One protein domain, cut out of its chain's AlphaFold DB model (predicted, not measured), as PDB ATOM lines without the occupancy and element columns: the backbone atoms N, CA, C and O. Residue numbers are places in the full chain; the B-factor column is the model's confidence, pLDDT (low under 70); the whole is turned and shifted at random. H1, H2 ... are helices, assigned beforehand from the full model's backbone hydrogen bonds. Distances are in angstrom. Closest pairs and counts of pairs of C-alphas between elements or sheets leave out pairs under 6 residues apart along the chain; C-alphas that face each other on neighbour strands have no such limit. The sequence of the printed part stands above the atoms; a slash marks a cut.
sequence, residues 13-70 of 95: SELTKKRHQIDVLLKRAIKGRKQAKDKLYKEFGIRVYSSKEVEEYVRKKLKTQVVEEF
ATOM      1  N   SER A  13       2.138  31.154 -36.329       67.31
ATOM      2  CA  SER A  13       1.205  31.804 -35.402       67.31
ATOM      3  C   SER A  13       0.800  30.887 -34.239       67.31
ATOM      4  O   SER A  13       0.635  31.333 -33.106       67.31
ATOM      5  N   GLU A  14       0.700  29.581 -34.480       70.19
ATOM      6  CA  GLU A  14       0.364  28.609 -33.437       70.19
ATOM      7  C   GLU A  14       1.539  28.342 -32.501       70.19
ATOM      8  O   GLU A  14       1.369  28.272 -31.281       70.19
ATOM      9  N   LEU A  15       2.753  28.259 -33.050       75.25
ATOM     10  CA  LEU A  15       3.968  28.095 -32.253       75.25
ATOM     11  C   LEU A  15       4.208  29.295 -31.332       75.25
ATOM     12  O   LEU A  15       4.592  29.117 -30.176       75.25
ATOM     13  N   THR A  16       3.946  30.513 -31.805       82.88
ATOM     14  CA  THR A  16       4.062  31.724 -30.978       82.88
ATOM     15  C   THR A  16       3.001  31.779 -29.881       82.88
ATOM     16  O   THR A  16       3.341  32.100 -28.741       82.88
ATOM     17  N   LYS A  17       1.757  31.366 -30.159       85.75
ATOM     18  CA  LYS A  17       0.703  31.225 -29.134       85.75
ATOM     19  C   LYS A  17       1.084  30.212 -28.050       85.75
ATOM     20  O   LYS A  17       0.985  30.529 -26.866       85.75
ATOM     21  N   LYS A  18       1.584  29.031 -28.437       86.75
ATOM     22  CA  LYS A  18       2.044  28.000 -27.487       86.75
ATOM     23  C   LYS A  18       3.205  28.499 -26.624       86.75
ATOM     24  O   LYS A  18       3.166  28.341 -25.407       86.75
ATOM     25  N   ARG A  19       4.198  29.164 -27.225       88.62
ATOM     26  CA  ARG A  19       5.316  29.787 -26.489       88.62
ATOM     27  C   ARG A  19       4.824  30.827 -25.486       88.62
ATOM     28  O   ARG A  19       5.203  30.781 -24.321       88.62
ATOM     29  N   HIS A  20       3.917  31.705 -25.908       92.38
ATOM     30  CA  HIS A  20       3.347  32.719 -25.029       92.38
ATOM     31  C   HIS A  20       2.575  32.103 -23.848       92.38
ATOM     32  O   HIS A  20       2.713  32.549 -22.709       92.38
ATOM     33  N   GLN A  21       1.797  31.045 -24.093       91.94
ATOM     34  CA  GLN A  21       1.082  30.321 -23.042       91.94
ATOM     35  C   GLN A  21       2.044  29.706 -22.017       91.94
ATOM     36  O   GLN A  21       1.812  29.839 -20.811       91.94
ATOM     37  N   ILE A  22       3.139  29.093 -22.478       92.12
ATOM     38  CA  ILE A  22       4.190  28.555 -21.605       92.12
ATOM     39  C   ILE A  22       4.789  29.676 -20.745       92.12
ATOM     40  O   ILE A  22       4.843  29.529 -19.524       92.12
ATOM     41  N   ASP A  23       5.149  30.820 -21.333       93.75
ATOM     42  CA  ASP A  23       5.725  31.958 -20.600       93.75
ATOM     43  C   ASP A  23       4.793  32.492 -19.507       93.75
ATOM     44  O   ASP A  23       5.216  32.774 -18.379       93.75
ATOM     45  N   VAL A  24       3.500  32.621 -19.814       94.94
ATOM     46  CA  VAL A  24       2.496  33.073 -18.842       94.94
ATOM     47  C   VAL A  24       2.370  32.072 -17.695       94.94
ATOM     48  O   VAL A  24       2.294  32.476 -16.526       94.94
ATOM     49  N   LEU A  25       2.358  30.774 -17.998       94.38
ATOM     50  CA  LEU A  25       2.289  29.733 -16.978       94.38
ATOM     51  C   LEU A  25       3.566  29.678 -16.133       94.38
ATOM     52  O   LEU A  25       3.456  29.578 -14.911       94.38
ATOM     53  N   LEU A  26       4.750  29.837 -16.731       92.19
ATOM     54  CA  LEU A  26       6.027  29.890 -16.012       92.19
ATOM     55  C   LEU A  26       6.066  31.071 -15.042       92.19
ATOM     56  O   LEU A  26       6.331  30.883 -13.854       92.19
ATOM     57  N   LYS A  27       5.689  32.273 -15.491       93.75
ATOM     58  CA  LYS A  27       5.594  33.458 -14.617       93.75
ATOM     59  C   LYS A  27       4.646  33.226 -13.436       93.75
ATOM     60  O   LYS A  27       4.927  33.650 -12.316       93.75
ATOM     61  N   ARG A  28       3.518  32.542 -13.659       93.19
ATOM     62  CA  ARG A  28       2.559  32.190 -12.595       93.19
ATOM     63  C   ARG A  28       3.103  31.112 -11.652       93.19
ATOM     64  O   ARG A  28       2.863  31.200 -10.449       93.19
ATOM     65  N   ALA A  29       3.825  30.128 -12.180       90.69
ATOM     66  CA  ALA A  29       4.450  29.059 -11.409       90.69
ATOM     67  C   ALA A  29       5.561  29.592 -10.492       90.69
ATOM     68  O   ALA A  29       5.606  29.210  -9.322       90.69
ATOM     69  N   ILE A  30       6.384  30.529 -10.981       89.00
ATOM     70  CA  ILE A  30       7.414  31.227 -10.188       89.00
ATOM     71  C   ILE A  30       6.775  32.015  -9.036       89.00
ATOM     72  O   ILE A  30       7.283  31.999  -7.920       89.00
ATOM     73  N   LYS A  31       5.600  32.621  -9.258       90.94
ATOM     74  CA  LYS A  31       4.802  33.276  -8.202       90.94
ATOM     75  C   LYS A  31       4.144  32.298  -7.210       90.94
ATOM     76  O   LYS A  31       3.354  32.726  -6.375       90.94
ATOM     77  N   GLY A  32       4.411  30.994  -7.306       86.44
ATOM     78  CA  GLY A  32       3.918  29.983  -6.367       86.44
ATOM     79  C   GLY A  32       2.519  29.438  -6.667       86.44
ATOM     80  O   GLY A  32       1.961  28.706  -5.847       86.44
ATOM     81  N   ARG A  33       1.924  29.736  -7.833       90.12
ATOM     82  CA  ARG A  33       0.614  29.167  -8.194       90.12
ATOM     83  C   ARG A  33       0.747  27.687  -8.568       90.12
ATOM     84  O   ARG A  33       1.170  27.365  -9.676       90.12
ATOM     85  N   LYS A  34       0.305  26.793  -7.675       89.00
ATOM     86  CA  LYS A  34       0.345  25.325  -7.864       89.00
ATOM     87  C   LYS A  34      -0.348  24.866  -9.153       89.00
ATOM     88  O   LYS A  34       0.257  24.165  -9.949       89.00
ATOM     89  N   GLN A  35      -1.534  25.404  -9.441       91.94
ATOM     90  CA  GLN A  35      -2.282  25.089 -10.667       91.94
ATOM     91  C   GLN A  35      -1.493  25.375 -11.957       91.94
ATOM     92  O   GLN A  35      -1.683  24.694 -12.959       91.94
ATOM     93  N   ALA A  36      -0.618  26.388 -11.960       91.50
ATOM     94  CA  ALA A  36       0.205  26.696 -13.127       91.50
ATOM     95  C   ALA A  36       1.340  25.678 -13.308       91.50
ATOM     96  O   ALA A  36       1.622  25.294 -14.439       91.50
ATOM     97  N   LYS A  37       1.938  25.198 -12.206       90.38
ATOM     98  CA  LYS A  37       2.908  24.091 -12.232       90.38
ATOM     99  C   LYS A  37       2.265  22.809 -12.770       90.38
ATOM    100  O   LYS A  37       2.843  22.159 -13.634       90.38
ATOM    101  N   ASP A  38       1.051  22.495 -12.318       92.50
ATOM    102  CA  ASP A  38       0.334  21.289 -12.750       92.50
ATOM    103  C   ASP A  38      -0.027  21.339 -14.239       92.50
ATOM    104  O   ASP A  38       0.123  20.342 -14.944       92.50
ATOM    105  N   LYS A  39      -0.460  22.505 -14.739       93.31
ATOM    106  CA  LYS A  39      -0.739  22.707 -16.170       93.31
ATOM    107  C   LYS A  39       0.517  22.600 -17.027       93.31
ATOM    108  O   LYS A  39       0.485  21.923 -18.047       93.31
ATOM    109  N   LEU A  40       1.631  23.200 -16.599       92.81
ATOM    110  CA  LEU A  40       2.919  23.058 -17.289       92.81
ATOM    111  C   LEU A  40       3.357  21.599 -17.398       92.81
ATOM    112  O   LEU A  40       3.822  21.179 -18.455       92.81
ATOM    113  N   TYR A  41       3.163  20.821 -16.334       92.88
ATOM    114  CA  TYR A  41       3.514  19.410 -16.338       92.88
ATOM    115  C   TYR A  41       2.585  18.585 -17.236       92.88
ATOM    116  O   TYR A  41       3.067  17.804 -18.051       92.88
ATOM    117  N   LYS A  42       1.265  18.772 -17.127       93.19
ATOM    118  CA  LYS A  42       0.280  17.996 -17.897       93.19
ATOM    119  C   LYS A  42       0.292  18.312 -19.392       93.19
ATOM    120  O   LYS A  42       0.215  17.394 -20.195       93.19
ATOM    121  N   GLU A  43       0.348  19.591 -19.757       91.12
ATOM    122  CA  GLU A  43       0.208  20.023 -21.155       91.12
ATOM    123  C   GLU A  43       1.551  20.067 -21.892       91.12
ATOM    124  O   GLU A  43       1.600  19.796 -23.089       91.12
ATOM    125  N   PHE A  44       2.642  20.402 -21.193       89.94
ATOM    126  CA  PHE A  44       3.950  20.640 -21.814       89.94
ATOM    127  C   PHE A  44       5.063  19.725 -21.283       89.94
ATOM    128  O   PHE A  44       6.187  19.801 -21.772       89.94
ATOM    129  N   GLY A  45       4.793  18.879 -20.282       90.00
ATOM    130  CA  GLY A  45       5.809  18.023 -19.658       90.00
ATOM    131  C   GLY A  45       6.847  18.784 -18.826       90.00
ATOM    132  O   GLY A  45       7.851  18.208 -18.410       90.00
ATOM    133  N   ILE A  46       6.635  20.078 -18.565       89.56
ATOM    134  CA  ILE A  46       7.619  20.934 -17.895       89.56
ATOM    135  C   ILE A  46       7.390  20.889 -16.386       89.56
ATOM    136  O   ILE A  46       6.354  21.328 -15.879       89.56
ATOM    137  N   ARG A  47       8.385  20.394 -15.647       89.62
ATOM    138  CA  ARG A  47       8.347  20.309 -14.184       89.62
ATOM    139  C   ARG A  47       9.146  21.455 -13.567       89.62
ATOM    140  O   ARG A  47      10.331  21.609 -13.842       89.62
ATOM    141  N   VAL A  48       8.489  22.264 -12.736       88.31
ATOM    142  CA  VAL A  48       9.079  23.475 -12.139       88.31
ATOM    143  C   VAL A  48       9.258  23.298 -10.635       88.31
ATOM    144  O   VAL A  48       8.281  23.254  -9.879       88.31
ATOM    145  N   TYR A  49      10.515  23.266 -10.206       86.69
ATOM    146  CA  TYR A  49      10.898  23.172  -8.800       86.69
ATOM    147  C   TYR A  49      11.179  24.550  -8.206       86.69
ATOM    148  O   TYR A  49      11.604  25.471  -8.903       86.69
ATOM    149  N   SER A  50      10.913  24.706  -6.913       85.06
ATOM    150  CA  SER A  50      11.373  25.876  -6.156       85.06
ATOM    151  C   SER A  50      12.835  25.701  -5.752       85.06
ATOM    152  O   SER A  50      13.253  24.579  -5.472       85.06
ATOM    153  N   SER A  51      13.594  26.791  -5.614       84.44
ATOM    154  CA  SER A  51      14.974  26.737  -5.103       84.44
ATOM    155  C   SER A  51      15.063  25.992  -3.769       84.44
ATOM    156  O   SER A  51      15.964  25.185  -3.579       84.44
ATOM    157  N   LYS A  52      14.061  26.156  -2.891       84.25
ATOM    158  CA  LYS A  52      13.970  25.426  -1.613       84.25
ATOM    159  C   LYS A  52      13.855  23.910  -1.799       84.25
ATOM    160  O   LYS A  52      14.523  23.156  -1.106       84.25
ATOM    161  N   GLU A  53      13.028  23.468  -2.747       82.75
ATOM    162  CA  GLU A  53      12.835  22.041  -3.052       82.75
ATOM    163  C   GLU A  53      14.132  21.428  -3.603       82.75
ATOM    164  O   GLU A  53      14.492  20.301  -3.261       82.75
ATOM    165  N   VAL A  54      14.864  22.191  -4.423       84.69
ATOM    166  CA  VAL A  54      16.168  21.781  -4.960       84.69
ATOM    167  C   VAL A  54      17.215  21.709  -3.847       84.69
ATOM    168  O   VAL A  54      17.922  20.710  -3.741       84.69
ATOM    169  N   GLU A  55      17.291  22.714  -2.973       84.56
ATOM    170  CA  GLU A  55      18.202  22.705  -1.824       84.56
ATOM    171  C   GLU A  55      17.937  21.530  -0.877       84.56
ATOM    172  O   GLU A  55      18.878  20.875  -0.430       84.56
ATOM    173  N   GLU A  56      16.674  21.231  -0.570       85.56
ATOM    174  CA  GLU A  56      16.308  20.075   0.253       85.56
ATOM    175  C   GLU A  56      16.714  18.756  -0.405       85.56
ATOM    176  O   GLU A  56      17.252  17.872   0.270       85.56
ATOM    177  N   TYR A  57      16.513  18.629  -1.719       83.94
ATOM    178  CA  TYR A  57      16.954  17.459  -2.471       83.94
ATOM    179  C   TYR A  57      18.477  17.283  -2.405       83.94
ATOM    180  O   TYR A  57      18.953  16.188  -2.095       83.94
ATOM    181  N   VAL A  58      19.239  18.360  -2.617       84.31
ATOM    182  CA  VAL A  58      20.709  18.355  -2.521       84.31
ATOM    183  C   VAL A  58      21.157  17.981  -1.108       84.31
ATOM    184  O   VAL A  58      21.972  17.072  -0.942       84.31
ATOM    185  N   ARG A  59      20.573  18.595  -0.070       83.38
ATOM    186  CA  ARG A  59      20.867  18.253   1.333       83.38
ATOM    187  C   ARG A  59      20.574  16.785   1.631       83.38
ATOM    188  O   ARG A  59      21.340  16.147   2.349       83.38
ATOM    189  N   LYS A  60      19.476  16.235   1.104       81.56
ATOM    190  CA  LYS A  60      19.109  14.827   1.306       81.56
ATOM    191  C   LYS A  60      20.086  13.883   0.604       81.56
ATOM    192  O   LYS A  60      20.509  12.916   1.228       81.56
ATOM    193  N   LYS A  61      20.484  14.189  -0.635       77.69
ATOM    194  CA  LYS A  61      21.476  13.418  -1.407       77.69
ATOM    195  C   LYS A  61      22.851  13.392  -0.732       77.69
ATOM    196  O   LYS A  61      23.439  12.319  -0.613       77.69
ATOM    197  N   LEU A  62      23.316  14.534  -0.226       61.94
ATOM    198  CA  LEU A  62      24.582  14.620   0.509       61.94
ATOM    199  C   LEU A  62      24.522  13.856   1.839       61.94
ATOM    200  O   LEU A  62      25.461  13.145   2.178       61.94
ATOM    201  N   LYS A  63      23.396  13.913   2.566       59.09
ATOM    202  CA  LYS A  63      23.200  13.088   3.774       59.09
ATOM    203  C   LYS A  63      23.251  11.592   3.473       59.09
ATOM    204  O   LYS A  63      23.813  10.853   4.268       59.09
ATOM    205  N   THR A  64      22.682  11.141   2.356       57.25
ATOM    206  CA  THR A  64      22.759   9.723   1.970       57.25
ATOM    207  C   THR A  64      24.174   9.292   1.583       57.25
ATOM    208  O   THR A  64      24.576   8.210   1.982       57.25
ATOM    209  N   GLN A  65      24.958  10.143   0.910       51.47
ATOM    210  CA  GLN A  65      26.354   9.817   0.573       51.47
ATOM    211  C   GLN A  65      27.257   9.742   1.815       51.47
ATOM    212  O   GLN A  65      28.044   8.813   1.943       51.47
ATOM    213  N   VAL A  66      27.080  10.643   2.790       48.50
ATOM    214  CA  VAL A  66      27.836  10.596   4.059       48.50
ATOM    215  C   VAL A  66      27.487   9.355   4.898       48.50
ATOM    216  O   VAL A  66      28.327   8.858   5.645       48.50
ATOM    217  N   VAL A  67      26.263   8.831   4.781       47.09
ATOM    218  CA  VAL A  67      25.842   7.607   5.488       47.09
ATOM    219  C   VAL A  67      26.347   6.333   4.797       47.09
ATOM    220  O   VAL A  67      26.563   5.334   5.477       47.09
ATOM    221  N   GLU A  68      26.578   6.352   3.482       49.62
ATOM    222  CA  GLU A  68      27.142   5.201   2.755       49.62
ATOM    223  C   GLU A  68      28.664   5.055   2.948       49.62
ATOM    224  O   GLU A  68      29.156   3.928   2.980       49.62
ATOM    225  N   GLU A  69      29.407   6.146   3.172       45.06
ATOM    226  CA  GLU A  69      30.860   6.088   3.438       45.06
ATOM    227  C   GLU A  69      31.223   5.816   4.909       45.06
ATOM    228  O   GLU A  69      32.332   5.373   5.207       45.06
ATOM    229  N   PHE A  70      30.283   5.999   5.840       43.94
ATOM    230  CA  PHE A  70      30.431   5.562   7.227       43.94
ATOM    231  C   PHE A  70      29.277   4.630   7.600       43.94
ATOM    232  O   PHE A  70      28.274   5.097   8.153       43.94
TER     233      PHE A  70
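What this domain is: This is residues 13 to 70 of the 95 residues of an uncharacterized protein of candidate division Zixibacteria bacterium SM23_73_3 (UniProt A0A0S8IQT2). A helical hairpin, H1 and H2, makes a small body at one end, and a third helix, H3, sticks out from it as a long free arm. The printed part has 58 residues with three named helices in the order H1, H2, H3 and no named strand; its class is all helix. It is extended, with a radius of gyration of the C-alphas of 16.4 A and spans of 58 by 20 by 14 A.

Where its parts are: H1, residues 13 to 30, begins at C-alpha 13 (1.205, 31.804, -35.402) and is 26.0 A long from first to last C-alpha. H2, residues 34 to 44, measures 15.2 A. H3, residues 51 to 69, measures 27.4 A and ends at C-alpha 69 (30.860, 6.088, 3.438).

How they stand to each other: H1 and H2 form a helical hairpin over a tight link, opposite ways at a shallow tilt of 32 degrees. H1 touches H2 with residues 22 to 29 alone; the closest C-alphas, of Ala 29 and Ala 36, are 5.2 A apart. H3 is apart from both. In H1, H2 and H3 every O i to N i+4 pair is within hydrogen-bond range.

The domain as a whole: The C-alphas farthest apart, of Ser 13 and Phe 70, are 58.0 A apart. Residues 51 to 70 stand free. The printed part has no cut, and the link from H2 to H3 is short. Residue 13 and residues 62 to 70 have pLDDT under 70.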